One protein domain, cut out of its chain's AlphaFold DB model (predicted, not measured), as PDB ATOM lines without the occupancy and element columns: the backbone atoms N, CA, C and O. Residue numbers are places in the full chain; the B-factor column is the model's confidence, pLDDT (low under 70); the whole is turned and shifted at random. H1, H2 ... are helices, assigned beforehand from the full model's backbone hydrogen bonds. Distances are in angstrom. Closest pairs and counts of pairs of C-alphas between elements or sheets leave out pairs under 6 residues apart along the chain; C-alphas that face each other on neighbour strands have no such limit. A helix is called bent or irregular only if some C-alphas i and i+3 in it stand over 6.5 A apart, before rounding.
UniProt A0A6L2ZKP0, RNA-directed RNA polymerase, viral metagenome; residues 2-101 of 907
ATOM      1  N   THR A   2       8.074  -9.962  -7.450       89.44
ATOM      2  CA  THR A   2       8.056  -8.867  -6.453       89.44
ATOM      3  C   THR A   2       7.996  -7.474  -7.085       89.44
ATOM      4  O   THR A   2       7.127  -6.681  -6.747       89.44
ATOM      5  N   THR A   3       8.842  -7.212  -8.086       91.50
ATOM      6  CA  THR A   3       8.817  -5.955  -8.849       91.50
ATOM      7  C   THR A   3       7.464  -5.689  -9.510       91.50
ATOM      8  O   THR A   3       6.998  -4.560  -9.491       91.50
ATOM      9  N   VAL A   4       6.798  -6.706 -10.065       93.69
ATOM     10  CA  VAL A   4       5.500  -6.526 -10.741       93.69
ATOM     11  C   VAL A   4       4.430  -6.081  -9.752       93.69
ATOM     12  O   VAL A   4       3.722  -5.123 -10.029       93.69
ATOM     13  N   PHE A   5       4.332  -6.722  -8.588       94.62
ATOM     14  CA  PHE A   5       3.321  -6.350  -7.595       94.62
ATOM     15  C   PHE A   5       3.649  -5.043  -6.869       94.62
ATOM     16  O   PHE A   5       2.726  -4.310  -6.532       94.62
ATOM     17  N   SER A   6       4.932  -4.680  -6.750       93.44
ATOM     18  CA  SER A   6       5.334  -3.320  -6.357       93.44
ATOM     19  C   SER A   6       4.862  -2.272  -7.377       93.44
ATOM     20  O   SER A   6       4.299  -1.240  -7.023       93.44
ATOM     21  N   VAL A   7       5.001  -2.563  -8.677       94.50
ATOM     22  CA  VAL A   7       4.521  -1.684  -9.760       94.50
ATOM     23  C   VAL A   7       2.996  -1.548  -9.755       94.50
ATOM     24  O   VAL A   7       2.472  -0.436  -9.889       94.50
ATOM     25  N   LEU A   8       2.286  -2.665  -9.592       94.44
ATOM     26  CA  LEU A   8       0.826  -2.689  -9.520       94.44
ATOM     27  C   LEU A   8       0.292  -2.103  -8.205       94.44
ATOM     28  O   LEU A   8      -0.855  -1.666  -8.190       94.44
ATOM     29  N   ASP A   9       1.123  -2.041  -7.157       94.19
ATOM     30  CA  ASP A   9       0.795  -1.523  -5.820       94.19
ATOM     31  C   ASP A   9      -0.414  -2.230  -5.202       94.19
ATOM     32  O   ASP A   9      -1.372  -1.624  -4.724       94.19
ATOM     33  N   ARG A  10      -0.401  -3.562  -5.306       94.94
ATOM     34  CA  ARG A  10      -1.409  -4.448  -4.726       94.94
ATOM     35  C   ARG A  10      -0.907  -5.880  -4.654       94.94
ATOM     36  O   ARG A  10      -0.033  -6.293  -5.415       94.94
ATOM     37  N   GLU A  11      -1.563  -6.657  -3.807       95.75
ATOM     38  CA  GLU A  11      -1.385  -8.102  -3.771       95.75
ATOM     39  C   GLU A  11      -1.902  -8.788  -5.056       95.75
ATOM     40  O   GLU A  11      -2.778  -8.248  -5.753       95.75
ATOM     41  N   PRO A  12      -1.401  -9.999  -5.369       96.00
ATOM     42  CA  PRO A  12      -1.875 -10.783  -6.502       96.00
ATOM     43  C   PRO A  12      -3.352 -11.158  -6.349       96.00
ATOM     44  O   PRO A  12      -3.754 -11.684  -5.301       96.00
ATOM     45  N   VAL A  13      -4.141 -10.972  -7.407       96.88
ATOM     46  CA  VAL A  13      -5.534 -11.444  -7.488       96.88
ATOM     47  C   VAL A  13      -5.601 -12.903  -7.948       96.88
ATOM     48  O   VAL A  13      -4.599 -13.490  -8.355       96.88
ATOM     49  N   LEU A  14      -6.791 -13.511  -7.882       96.69
ATOM     50  CA  LEU A  14      -6.980 -14.945  -8.131       96.69
ATOM     51  C   LEU A  14      -6.382 -15.413  -9.468       96.69
ATOM     52  O   LEU A  14      -5.568 -16.331  -9.468       96.69
ATOM     53  N   TRP A  15      -6.715 -14.759 -10.584       97.12
ATOM     54  CA  TRP A  15      -6.247 -15.184 -11.910       97.12
ATOM     55  C   TRP A  15      -4.716 -15.090 -12.064       97.12
ATOM     56  O   TRP A  15      -4.121 -15.869 -12.803       97.12
ATOM     57  N   GLU A  16      -4.055 -14.176 -11.345       97.00
ATOM     58  CA  GLU A  16      -2.590 -14.036 -11.353       97.00
ATOM     59  C   GLU A  16      -1.925 -15.161 -10.561       97.00
ATOM     60  O   GLU A  16      -0.893 -15.687 -10.975       97.00
ATOM     61  N   ARG A  17      -2.537 -15.554  -9.436       96.12
ATOM     62  CA  ARG A  17      -2.109 -16.716  -8.647       96.12
ATOM     63  C   ARG A  17      -2.299 -18.007  -9.436       96.12
ATOM     64  O   ARG A  17      -1.411 -18.851  -9.411       96.12
ATOM     65  N   GLU A  18      -3.408 -18.137 -10.162       96.38
ATOM     66  CA  GLU A  18      -3.657 -19.260 -11.075       96.38
ATOM     67  C   GLU A  18      -2.599 -19.321 -12.180       96.38
ATOM     68  O   GLU A  18      -1.966 -20.361 -12.345       96.38
ATOM     69  N   LEU A  19      -2.356 -18.202 -12.879       96.00
ATOM     70  CA  LEU A  19      -1.327 -18.110 -13.918       96.00
ATOM     71  C   LEU A  19       0.037 -18.530 -13.377       96.00
ATOM     72  O   LEU A  19       0.767 -19.265 -14.035       96.00
ATOM     73  N   TRP A  20       0.395 -18.074 -12.180       92.69
ATOM     74  CA  TRP A  20       1.654 -18.460 -11.560       92.69
ATOM     75  C   TRP A  20       1.680 -19.957 -11.232       92.69
ATOM     76  O   TRP A  20       2.624 -20.641 -11.620       92.69
ATOM     77  N   ALA A  21       0.643 -20.485 -10.581       95.06
ATOM     78  CA  ALA A  21       0.586 -21.884 -10.170       95.06
ATOM     79  C   ALA A  21       0.756 -22.851 -11.354       95.06
ATOM     80  O   ALA A  21       1.542 -23.792 -11.265       95.06
ATOM     81  N   VAL A  22       0.091 -22.589 -12.486       96.69
ATOM     82  CA  VAL A  22       0.197 -23.444 -13.685       96.69
ATOM     83  C   VAL A  22       1.525 -23.282 -14.438       96.69
ATOM     84  O   VAL A  22       1.848 -24.102 -15.291       96.69
ATOM     85  N   ASN A  23       2.306 -22.247 -14.117       95.38
ATOM     86  CA  ASN A  23       3.620 -21.959 -14.697       95.38
ATOM     87  C   ASN A  23       4.766 -22.175 -13.696       95.38
ATOM     88  O   ASN A  23       5.842 -21.587 -13.837       95.38
ATOM     89  N   ALA A  24       4.567 -23.018 -12.679       92.81
ATOM     90  CA  ALA A  24       5.646 -23.439 -11.795       92.81
ATOM     91  C   ALA A  24       6.783 -24.090 -12.612       92.81
ATOM     92  O   ALA A  24       6.558 -25.019 -13.381       92.81
ATOM     93  N   GLY A  25       8.010 -23.576 -12.466       89.12
ATOM     94  CA  GLY A  25       9.181 -24.011 -13.245       89.12
ATOM     95  C   GLY A  25       9.383 -23.289 -14.586       89.12
ATOM     96  O   GLY A  25      10.411 -23.481 -15.231       89.12
ATOM     97  N   HIS A  26       8.452 -22.423 -14.996       91.31
ATOM     98  CA  HIS A  26       8.598 -21.563 -16.175       91.31
ATOM     99  C   HIS A  26       9.490 -20.343 -15.873       91.31
ATOM    100  O   HIS A  26       9.543 -19.906 -14.719       91.31
ATOM    101  N   PRO A  27      10.169 -19.730 -16.866       90.88
ATOM    102  CA  PRO A  27      10.957 -18.522 -16.644       90.88
ATOM    103  C   PRO A  27      10.151 -17.397 -15.981       90.88
ATOM    104  O   PRO A  27       9.177 -16.892 -16.541       90.88
ATOM    105  N   GLU A  28      10.598 -16.951 -14.804       91.25
ATOM    106  CA  GLU A  28       9.873 -15.969 -13.986       91.25
ATOM    107  C   GLU A  28       9.638 -14.642 -14.723       91.25
ATOM    108  O   GLU A  28       8.571 -14.042 -14.598       91.25
ATOM    109  N   TRP A  29      10.602 -14.200 -15.543       90.88
ATOM    110  CA  TRP A  29      10.469 -12.978 -16.345       90.88
ATOM    111  C   TRP A  29       9.275 -13.043 -17.306       90.88
ATOM    112  O   TRP A  29       8.641 -12.021 -17.563       90.88
ATOM    113  N   SER A  30       8.956 -14.234 -17.825       94.00
ATOM    114  CA  SER A  30       7.862 -14.452 -18.771       94.00
ATOM    115  C   SER A  30       6.518 -14.323 -18.061       94.00
ATOM    116  O   SER A  30       5.678 -13.530 -18.485       94.00
ATOM    117  N   ALA A  31       6.350 -15.005 -16.924       94.62
ATOM    118  CA  ALA A  31       5.151 -14.877 -16.098       94.62
ATOM    119  C   ALA A  31       4.952 -13.429 -15.618       94.62
ATOM    120  O   ALA A  31       3.859 -12.879 -15.746       94.62
ATOM    121  N   ALA A  32       6.023 -12.776 -15.161       94.06
ATOM    122  CA  ALA A  32       6.015 -11.374 -14.751       94.06
ATOM    123  C   ALA A  32       5.573 -10.430 -15.883       94.06
ATOM    124  O   ALA A  32       4.729  -9.559 -15.667       94.06
ATOM    125  N   ALA A  33       6.104 -10.618 -17.094       95.50
ATOM    126  CA  ALA A  33       5.723  -9.837 -18.266       95.50
ATOM    127  C   ALA A  33       4.256 -10.067 -18.661       95.50
ATOM    128  O   ALA A  33       3.560  -9.109 -18.986       95.50
ATOM    129  N   ILE A  34       3.761 -11.307 -18.596       96.62
ATOM    130  CA  ILE A  34       2.353 -11.616 -18.876       96.62
ATOM    131  C   ILE A  34       1.434 -10.962 -17.844       96.62
ATOM    132  O   ILE A  34       0.502 -10.272 -18.245       96.62
ATOM    133  N   VAL A  35       1.714 -11.089 -16.542       96.75
ATOM    134  CA  VAL A  35       0.919 -10.426 -15.491       96.75
ATOM    135  C   VAL A  35       0.883  -8.916 -15.717       96.75
ATOM    136  O   VAL A  35      -0.196  -8.325 -15.753       96.75
ATOM    137  N   LEU A  36       2.043  -8.287 -15.921       96.31
ATOM    138  CA  LEU A  36       2.116  -6.841 -16.114       96.31
ATOM    139  C   LEU A  36       1.383  -6.393 -17.387       96.31
ATOM    140  O   LEU A  36       0.612  -5.436 -17.347       96.31
ATOM    141  N   GLY A  37       1.590  -7.084 -18.508       96.69
ATOM    142  CA  GLY A  37       0.965  -6.729 -19.781       96.69
ATOM    143  C   GLY A  37      -0.547  -6.966 -19.802       96.69
ATOM    144  O   GLY A  37      -1.267  -6.135 -20.348       96.69
ATOM    145  N   LEU A  38      -1.045  -8.029 -19.158       96.81
ATOM    146  CA  LEU A  38      -2.484  -8.295 -19.028       96.81
ATOM    147  C   LEU A  38      -3.179  -7.230 -18.175       96.81
ATOM    148  O   LEU A  38      -4.276  -6.803 -18.512       96.81
ATOM    149  N   ASN A  39      -2.524  -6.740 -17.119       96.44
ATOM    150  CA  ASN A  39      -3.047  -5.619 -16.340       96.44
ATOM    151  C   ASN A  39      -3.098  -4.312 -17.144       96.44
ATOM    152  O   ASN A  39      -3.922  -3.453 -16.845       96.44
ATOM    153  N   CYS A  40      -2.240  -4.139 -18.158       96.31
ATOM    154  CA  CYS A  40      -2.267  -2.960 -19.033       96.31
ATOM    155  C   CYS A  40      -3.390  -3.020 -20.081       96.31
ATOM    156  O   CYS A  40      -3.566  -2.065 -20.835       96.31
ATOM    157  N   MET A  41      -4.112  -4.139 -20.185       95.12
ATOM    158  CA  MET A  41      -5.179  -4.285 -21.167       95.12
ATOM    159  C   MET A  41      -6.448  -3.537 -20.754       95.12
ATOM    160  O   MET A  41      -6.729  -3.385 -19.563       95.12
ATOM    161  N   PRO A  42      -7.276  -3.151 -21.736       95.56
ATOM    162  CA  PRO A  42      -8.638  -2.709 -21.480       95.56
ATOM    163  C   PRO A  42      -9.394  -3.739 -20.618       95.56
ATOM    164  O   PRO A  42      -9.313  -4.941 -20.908       95.56
ATOM    165  N   PRO A  43     -10.152  -3.315 -19.585       96.31
ATOM    166  CA  PRO A  43     -10.809  -4.236 -18.655       96.31
ATOM    167  C   PRO A  43     -11.712  -5.273 -19.332       96.31
ATOM    168  O   PRO A  43     -11.765  -6.422 -18.901       96.31
ATOM    169  N   SER A  44     -12.382  -4.891 -20.423       96.94
ATOM    170  CA  SER A  44     -13.229  -5.773 -21.235       96.94
ATOM    171  C   SER A  44     -12.442  -6.905 -21.906       96.94
ATOM    172  O   SER A  44     -12.920  -8.038 -21.954       96.94
ATOM    173  N   VAL A  45     -11.223  -6.629 -22.380       97.25
ATOM    174  CA  VAL A  45     -10.329  -7.626 -22.993       97.25
ATOM    175  C   VAL A  45      -9.759  -8.563 -21.929       97.25
ATOM    176  O   VAL A  45      -9.763  -9.779 -22.119       97.25
ATOM    177  N   LEU A  46      -9.320  -8.024 -20.786       97.12
ATOM    178  CA  LEU A  46      -8.825  -8.839 -19.674       97.12
ATOM    179  C   LEU A  46      -9.917  -9.773 -19.135       97.12
ATOM    180  O   LEU A  46      -9.683 -10.972 -18.995       97.12
ATOM    181  N   ALA A  47     -11.120  -9.246 -18.888       97.00
ATOM    182  CA  ALA A  47     -12.257 -10.042 -18.434       97.00
ATOM    183  C   ALA A  47     -12.579 -11.178 -19.417       97.00
ATOM    184  O   ALA A  47     -12.767 -12.317 -18.995       97.00
ATOM    185  N   TRP A  48     -12.550 -10.894 -20.724       97.25
ATOM    186  CA  TRP A  48     -12.775 -11.887 -21.776       97.25
ATOM    187  C   TRP A  48     -11.758 -13.040 -21.744       97.25
ATOM    188  O   TRP A  48     -12.142 -14.201 -21.917       97.25
ATOM    189  N   LEU A  49     -10.473 -12.735 -21.514       96.62
ATOM    190  CA  LEU A  49      -9.406 -13.737 -21.388       96.62
ATOM    191  C   LEU A  49      -9.582 -14.599 -20.132       96.62
ATOM    192  O   LEU A  49      -9.440 -15.822 -20.206       96.62
ATOM    193  N   VAL A  50      -9.903 -13.964 -19.000       96.81
ATOM    194  CA  VAL A  50     -10.084 -14.636 -17.704       96.81
ATOM    195  C   VAL A  50     -11.315 -15.543 -17.714       96.81
ATOM    196  O   VAL A  50     -11.235 -16.682 -17.257       96.81
ATOM    197  N   GLU A  51     -12.430 -15.090 -18.294       96.50
ATOM    198  CA  GLU A  51     -13.660 -15.880 -18.475       96.50
ATOM    199  C   GLU A  51     -13.395 -17.167 -19.273       96.50
ATOM    200  O   GLU A  51     -13.924 -18.232 -18.959       96.50
ATOM    201  N   ARG A  52     -12.509 -17.090 -20.273       95.69
ATOM    202  CA  ARG A  52     -12.077 -18.228 -21.103       95.69
ATOM    203  C   ARG A  52     -10.947 -19.045 -20.496       95.69
ATOM    204  O   ARG A  52     -10.474 -19.977 -21.138       95.69
ATOM    205  N   ARG A  53     -10.528 -18.713 -19.272       96.44
ATOM    206  CA  ARG A  53      -9.497 -19.431 -18.514       96.44
ATOM    207  C   ARG A  53      -8.161 -19.525 -19.253       96.44
ATOM    208  O   ARG A  53      -7.408 -20.472 -19.046       96.44
ATOM    209  N   ILE A  54      -7.832 -18.536 -20.089       95.44
ATOM    210  CA  ILE A  54      -6.561 -18.519 -20.832       95.44
ATOM    211  C   ILE A  54      -5.367 -18.541 -19.867       95.44
ATOM    212  O   ILE A  54      -4.369 -19.204 -20.131       95.44
ATOM    213  N   GLN A  55      -5.494 -17.892 -18.707       95.00
ATOM    214  CA  GLN A  55      -4.483 -17.885 -17.650       95.00
ATOM    215  C   GLN A  55      -4.216 -19.261 -17.026       95.00
ATOM    216  O   GLN A  55      -3.181 -19.444 -16.400       95.00
ATOM    217  N   GLN A  56      -5.137 -20.219 -17.165       95.81
ATOM    218  CA  GLN A  56      -4.978 -21.573 -16.623       95.81
ATOM    219  C   GLN A  56      -4.191 -22.484 -17.575       95.81
ATOM    220  O   GLN A  56      -3.840 -23.603 -17.210       95.81
ATOM    221  N   LEU A  57      -3.891 -22.011 -18.789       95.81
ATOM    222  CA  LEU A  57      -3.024 -22.709 -19.729       95.81
ATOM    223  C   LEU A  57      -1.549 -22.394 -19.414       95.81
ATOM    224  O   LEU A  57      -1.202 -21.215 -19.274       95.81
ATOM    225  N   PRO A  58      -0.654 -23.396 -19.375       95.12
ATOM    226  CA  PRO A  58       0.786 -23.166 -19.280       95.12
ATOM    227  C   PRO A  58       1.327 -22.304 -20.437       95.12
ATOM    228  O   PRO A  58       0.991 -22.508 -21.603       95.12
ATOM    229  N   LEU A  59       2.198 -21.338 -20.145       94.50
ATOM    230  CA  LEU A  59       2.724 -20.372 -21.122       94.50
ATOM    231  C   LEU A  59       3.530 -21.038 -22.242       94.50
ATOM    232  O   LEU A  59       3.541 -20.538 -23.368       94.50
ATOM    233  N   ASN A  60       4.182 -22.170 -21.967       89.88
ATOM    234  CA  ASN A  60       4.941 -22.927 -22.964       89.88
ATOM    235  C   ASN A  60       4.059 -23.505 -24.091       89.88
ATOM    236  O   ASN A  60       4.558 -23.675 -25.202       89.88
ATOM    237  N   ILE A  61       2.760 -23.741 -23.855       91.69
ATOM    238  CA  ILE A  61       1.826 -24.221 -24.890       91.69
ATOM    239  C   ILE A  61       1.054 -23.094 -25.582       91.69
ATOM    240  O   ILE A  61       0.523 -23.300 -26.672       91.69
ATOM    241  N   TRP A  62       1.029 -21.876 -25.022       93.44
ATOM    242  CA  TRP A  62       0.282 -20.747 -25.599       93.44
ATOM    243  C   TRP A  62       0.653 -20.481 -27.051       93.44
ATOM    244  O   TRP A  62      -0.193 -20.105 -27.858       93.44
ATOM    245  N   ARG A  63       1.927 -20.653 -27.406       88.88
ATOM    246  CA  ARG A  63       2.356 -20.435 -28.781       88.88
ATOM    247  C   ARG A  63       1.766 -21.456 -29.751       88.88
ATOM    248  O   ARG A  63       1.462 -21.071 -30.874       88.88
ATOM    249  N   THR A  64       1.620 -22.710 -29.354       88.62
ATOM    250  CA  THR A  64       1.023 -23.741 -30.211       88.62
ATOM    251  C   THR A  64      -0.487 -23.541 -30.293       88.62
ATOM    252  O   THR A  64      -1.033 -23.456 -31.389       88.62
ATOM    253  N   GLU A  65      -1.135 -23.328 -29.147       92.50
ATOM    254  CA  GLU A  65      -2.598 -23.307 -29.042       92.50
ATOM    255  C   GLU A  65      -3.227 -21.968 -29.455       92.50
ATOM    256  O   GLU A  65      -4.254 -21.921 -30.130       92.50
ATOM    257  N   LEU A  66      -2.618 -20.839 -29.077       94.12
ATOM    258  CA  LEU A  66      -3.228 -19.515 -29.251       94.12
ATOM    259  C   LEU A  66      -2.736 -18.788 -30.499       94.12
ATOM    260  O   LEU A  66      -3.345 -17.800 -30.908       94.12
ATOM    261  N   LYS A  67      -1.637 -19.219 -31.126       91.81
ATOM    262  CA  LYS A  67      -1.061 -18.492 -32.265       91.81
ATOM    263  C   LYS A  67      -2.027 -18.317 -33.443       91.81
ATOM    264  O   LYS A  67      -2.096 -17.185 -33.929       91.81
ATOM    265  N   PRO A  68      -2.766 -19.342 -33.905       92.00
ATOM    266  CA  PRO A  68      -3.729 -19.162 -34.994       92.00
ATOM    267  C   PRO A  68      -4.796 -18.115 -34.654       92.00
ATOM    268  O   PRO A  68      -5.120 -17.260 -35.477       92.00
ATOM    269  N   PHE A  69      -5.279 -18.131 -33.410       92.94
ATOM    270  CA  PHE A  69      -6.244 -17.161 -32.903       92.94
ATOM    271  C   PHE A  69      -5.661 -15.739 -32.829       92.94
ATOM    272  O   PHE A  69      -6.289 -14.788 -33.285       92.94
ATOM    273  N   MET A  70      -4.429 -15.582 -32.342       92.88
ATOM    274  CA  MET A  70      -3.749 -14.281 -32.260       92.88
ATOM    275  C   MET A  70      -3.427 -13.695 -33.644       92.88
ATOM    276  O   MET A  70      -3.528 -12.483 -33.843       92.88
ATOM    277  N   ASP A  71      -3.070 -14.539 -34.616       91.31
ATOM    278  CA  ASP A  71      -2.912 -14.122 -36.013       91.31
ATOM    279  C   ASP A  71      -4.270 -13.695 -36.615       91.31
ATOM    280  O   ASP A  71      -4.335 -12.726 -37.371       91.31
ATOM    281  N   ALA A  72      -5.376 -14.358 -36.249       91.44
ATOM    282  CA  ALA A  72      -6.722 -13.950 -36.654       91.44
ATOM    283  C   ALA A  72      -7.143 -12.607 -36.033       91.44
ATOM    284  O   ALA A  72      -7.624 -11.747 -36.766       91.44
ATOM    285  N   ILE A  73      -6.883 -12.385 -34.739       92.12
ATOM    286  CA  ILE A  73      -7.139 -11.104 -34.057       92.12
ATOM    287  C   ILE A  73      -6.398  -9.949 -34.737       92.12
ATOM    288  O   ILE A  73      -6.962  -8.874 -34.916       92.12
ATOM    289  N   ARG A  74      -5.138 -10.151 -35.146       90.75
ATOM    290  CA  ARG A  74      -4.368  -9.119 -35.866       90.75
ATOM    291  C   ARG A  74      -5.081  -8.656 -37.144       90.75
ATOM    292  O   ARG A  74      -5.031  -7.470 -37.446       90.75
ATOM    293  N   ARG A  75      -5.740  -9.567 -37.869       89.50
ATOM    294  CA  ARG A  75      -6.459  -9.275 -39.125       89.50
ATOM    295  C   ARG A  75      -7.867  -8.740 -38.887       89.50
ATOM    296  O   ARG A  75      -8.295  -7.798 -39.541       89.50
ATOM    297  N   CYS A  76      -8.583  -9.353 -37.953       91.56
ATOM    298  CA  CYS A  76      -9.934  -8.987 -37.564       91.56
ATOM    299  C   CYS A  76      -9.955  -8.803 -36.043       91.56
ATOM    300  O   CYS A  76     -10.205  -9.771 -35.318       91.56
ATOM    301  N   PRO A  77      -9.663  -7.594 -35.537       93.62
ATOM    302  CA  PRO A  77      -9.570  -7.348 -34.101       93.62
ATOM    303  C   PRO A  77     -10.962  -7.272 -33.475       93.62
ATOM    304  O   PRO A  77     -11.477  -6.213 -33.129       93.62
ATOM    305  N   ARG A  78     -11.604  -8.433 -33.368       94.12
ATOM    306  CA  ARG A  78     -12.905  -8.626 -32.741       94.12
ATOM    307  C   ARG A  78     -12.845  -9.853 -31.851       94.12
ATOM    308  O   ARG A  78     -12.288 -10.883 -32.221       94.12
ATOM    309  N   LEU A  79     -13.463  -9.737 -30.686       95.19
ATOM    310  CA  LEU A  79     -13.618 -10.823 -29.733       95.19
ATOM    311  C   LEU A  79     -15.113 -11.101 -29.570       95.19
ATOM    312  O   LEU A  79     -15.896 -10.190 -29.307       95.19
ATOM    313  N   VAL A  80     -15.519 -12.359 -29.748       93.44
ATOM    314  CA  VAL A  80     -16.925 -12.768 -29.602       93.44
ATOM    315  C   VAL A  80     -17.377 -12.504 -28.166       93.44
ATOM    316  O   VAL A  80     -16.698 -12.928 -27.233       93.44
ATOM    317  N   ASN A  81     -18.520 -11.836 -27.992       94.31
ATOM    318  CA  ASN A  81     -19.072 -11.435 -26.691       94.31
ATOM    319  C   ASN A  81     -18.163 -10.491 -25.875       94.31
ATOM    320  O   ASN A  81     -18.242 -10.467 -24.652       94.31
ATOM    321  N   CYS A  82     -17.295  -9.715 -26.528       95.31
ATOM    322  CA  CYS A  82     -16.536  -8.643 -25.887       95.31
ATOM    323  C   CYS A  82     -17.023  -7.286 -26.397       95.31
ATOM    324  O   CYS A  82     -17.250  -7.117 -27.592       95.31
ATOM    325  N   THR A  83     -17.135  -6.305 -25.505       95.25
ATOM    326  CA  THR A  83     -17.510  -4.925 -25.855       95.25
ATOM    327  C   THR A  83     -16.318  -4.059 -26.271       95.25
ATOM    328  O   THR A  83     -16.506  -2.884 -26.572       95.25
ATOM    329  N   ALA A  84     -15.100  -4.612 -26.272       96.19
ATOM    330  CA  ALA A  84     -13.889  -3.893 -26.649       96.19
ATOM    331  C   ALA A  84     -13.924  -3.446 -28.117       96.19
ATOM    332  O   ALA A  84     -14.305  -4.200 -29.017       96.19
ATOM    333  N   SER A  85     -13.464  -2.224 -28.358       95.19
ATOM    334  CA  SER A  85     -13.233  -1.685 -29.694       95.19
ATOM    335  C   SER A  85     -12.105  -2.434 -30.428       95.19
ATOM    336  O   SER A  85     -11.248  -3.062 -29.799       95.19
ATOM    337  N   PRO A  86     -12.032  -2.337 -31.769       93.19
ATOM    338  CA  PRO A  86     -10.914  -2.867 -32.554       93.19
ATOM    339  C   PRO A  86      -9.525  -2.478 -32.027       93.19
ATOM    340  O   PRO A  86      -8.626  -3.311 -31.937       93.19
ATOM    341  N   VAL A  87      -9.357  -1.216 -31.633       93.62
ATOM    342  CA  VAL A  87      -8.098  -0.668 -31.107       93.62
ATOM    343  C   VAL A  87      -7.718  -1.336 -29.789       93.62
ATOM    344  O   VAL A  87      -6.579  -1.762 -29.602       93.62
ATOM    345  N   GLU A  88      -8.694  -1.492 -28.898       95.38
ATOM    346  CA  GLU A  88      -8.527  -2.171 -27.616       95.38
ATOM    347  C   GLU A  88      -8.173  -3.649 -27.795       95.38
ATOM    348  O   GLU A  88      -7.267  -4.151 -27.130       95.38
ATOM    349  N   VAL A  89      -8.816  -4.348 -28.733       96.38
ATOM    350  CA  VAL A  89      -8.509  -5.753 -29.046       96.38
ATOM    351  C   VAL A  89      -7.100  -5.905 -29.637       96.38
ATOM    352  O   VAL A  89      -6.399  -6.871 -29.323       96.38
ATOM    353  N   LEU A  90      -6.623  -4.935 -30.429       94.88
ATOM    354  CA  LEU A  90      -5.250  -4.925 -30.954       94.88
ATOM    355  C   LEU A  90      -4.174  -4.826 -29.860       94.88
ATOM    356  O   LEU A  90      -3.009  -5.115 -30.149       94.88
ATOM    357  N   SER A  91      -4.534  -4.523 -28.608       94.44
ATOM    358  CA  SER A  91      -3.618  -4.657 -27.467       94.44
ATOM    359  C   SER A  91      -3.102  -6.089 -27.280       94.44
ATOM    360  O   SER A  91      -2.033  -6.263 -26.708       94.44
ATOM    361  N   LEU A  92      -3.772  -7.119 -27.820       95.31
ATOM    362  CA  LEU A  92      -3.310  -8.519 -27.825       95.31
ATOM    363  C   LEU A  92      -2.182  -8.789 -28.838       95.31
ATOM    364  O   LEU A  92      -1.547  -9.851 -28.818       95.31
ATOM    365  N   ARG A  93      -1.900  -7.850 -29.751       93.38
ATOM    366  CA  ARG A  93      -0.932  -8.047 -30.837       93.38
ATOM    367  C   ARG A  93       0.461  -8.331 -30.273       93.38
ATOM    368  O   ARG A  93       1.001  -7.576 -29.470       93.38
ATOM    369  N   LYS A  94       1.075  -9.414 -30.762       92.94
ATOM    370  CA  LYS A  94       2.390  -9.923 -30.324       92.94
ATOM    371  C   LYS A  94       2.454 -10.348 -28.841       92.94
ATOM    372  O   LYS A  94       3.565 -10.541 -28.359       92.94
ATOM    373  N   MET A  95       1.332 -10.573 -28.144       95.50
ATOM    374  CA  MET A  95       1.323 -11.071 -26.750       95.50
ATOM    375  C   MET A  95       2.203 -12.307 -26.553       95.50
ATOM    376  O   MET A  95       2.973 -12.397 -25.598       95.50
ATOM    377  N   LEU A  96       2.183 -13.214 -27.530       94.94
ATOM    378  CA  LEU A  96       2.978 -14.439 -27.496       94.94
ATOM    379  C   LEU A  96       4.497 -14.202 -27.455       94.94
ATOM    380  O   LEU A  96       5.226 -15.118 -27.096       94.94
ATOM    381  N   ASN A  97       4.999 -12.996 -27.745       93.62
ATOM    382  CA  ASN A  97       6.419 -12.672 -27.584       93.62
ATOM    383  C   ASN A  97       6.886 -12.754 -26.117       93.62
ATOM    384  O   ASN A  97       8.072 -12.954 -25.876       93.62
ATOM    385  N   CYS A  98       5.983 -12.615 -25.141       94.38
ATOM    386  CA  CYS A  98       6.320 -12.706 -23.718       94.38
ATOM    387  C   CYS A  98       6.286 -14.136 -23.163       94.38
ATOM    388  O   CYS A  98       6.593 -14.312 -21.992       94.38
ATOM    389  N   THR A  99       5.920 -15.151 -23.955       92.38
ATOM    390  CA  THR A  99       5.673 -16.521 -23.449       92.38
ATOM    391  C   THR A  99       6.934 -17.338 -23.205       92.38
ATOM    392  O   THR A  99       6.955 -18.169 -22.307       92.38
ATOM    393  N   TRP A 100       7.982 -17.144 -24.004       86.69
ATOM    394  CA  TRP A 100       9.176 -17.984 -23.934       86.69
ATOM    395  C   TRP A 100      10.370 -17.318 -24.605       86.69
ATOM    396  O   TRP A 100      10.215 -16.518 -25.528       86.69
ATOM    397  N   ARG A 101      11.576 -17.661 -24.169       86.25
ATOM    398  CA  ARG A 101      12.829 -17.393 -24.876       86.25
ATOM    399  C   ARG A 101      13.872 -18.338 -24.308       86.25
ATOM    400  O   ARG A 101      14.107 -18.320 -23.103       86.25
TER     401      ARG A 101
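AT A GLANCE: This is residues 2 to 101 of the 907 residues of the protein "RNA-directed RNA polymerase" of viral metagenome (UniProt A0A6L2ZKP0). Two groups of helices lie at opposite ends of a compact body: H2 and H3 form a helical hairpin with H1 packed along H3, and H5, kinked, folds back through a ten-residue loop into H6. The short H7 bridges the groups by touching both H3 and H5, while H4 runs close to H2, H3 and H6. The printed part has 100 residues with seven named helices, H1 to H7 in order along the chain, and no named strand; its class is all helix, with 65 residues in helices. The radius of gyration of the C-alphas is 13.1 A, which is compact, and the C-alphas span 35 by 28 by 19 A.

HOW THE PARTS SIT: H1, residues 2 to 8, touches H3, residues 28 to 39, with residues 32 to 36 alone of H3. The closest C-alphas of the two, Val 4 and Ala 32, are 6.3 A apart, and the helices run the same way at a shallow tilt of 7 degrees. H2, residues 14 to 22, is apart from H1. H2 and H3 are a helical hairpin, running opposite ways at a shallow tilt of 26 degrees; they only just touch, with 3 pairs of C-alphas within 8 A, the closest being Glu 16 and Val 35 at 6.5 A, and residues 31 to 35 alone of H3 take part. H4, residues 43 to 51, is close to H3 but not clearly touching, with closest C-alphas Leu 38 and Leu 46 at 6.4 A and a steep tilt of 55 degrees. H5, residues 59 to 75, and H6, residues 86 to 92, are a second helical hairpin. They touch through residues 70 to 74 alone of H5, the closest C-alphas being Arg 74 and Leu 90 at 6.5 A, and run opposite ways at a shallow tilt of 22 degrees. H4 and H6 are close but not clearly touching, with closest C-alphas Val 45 and Val 89 at 6.6 A. H7, residues 95 to 98, touches residues 30 to 34 alone of H3, with closest C-alphas Ser 30 and Cys 98 at 5.5 A. H7 only just touches H5, with 3 pairs of C-alphas within 8 A, through residues 62 to 67 alone of H5; the closest C-alphas are Arg 63 and Leu 96 at 6.2 A. H3 is the hub, touching three helices. Helix packing is mostly aligned: the three pairs H1 and H3, H2 and H3, and H5 and H6 touch at shallow tilts. Every O i to N i+4 pair is within hydrogen-bond range in H1, H2, H3 and H4; H5 has 8 of 13 and H6 has 1 of 3, beside 4 of 4 O i to N i+3 pairs, and H7 is too short for an O i to N i+4 pair.

IN THESE COORDINATES: H1 begins at C-alpha 2 (8.056, -8.867, -6.453) and is 10.0 A long. H2 is 12.4 A long, H3 16.7 A and H4 12.0 A. H5 is the longest, 23.1 A from C-alpha 59 (2.724, -20.372, -21.122) to C-alpha 75. It has a kink of 60 degrees near residue 66 and is irregular, with C-alphas 65 and 68 7.3 A apart. H6 is 10.6 A long, and H7 is 6.1 A long, ending at C-alpha 98 (6.320, -12.706, -23.718).

THE WHOLE: The two C-alphas farthest apart are those of Thr 2 and Cys 76, 35.9 A. The printed part has no cut. The links H4 to H5 and H5 to H6 are short, the other four are tight, and no link is long. The mean pLDDT of the printed part is 94.2, and no printed residue is under 70.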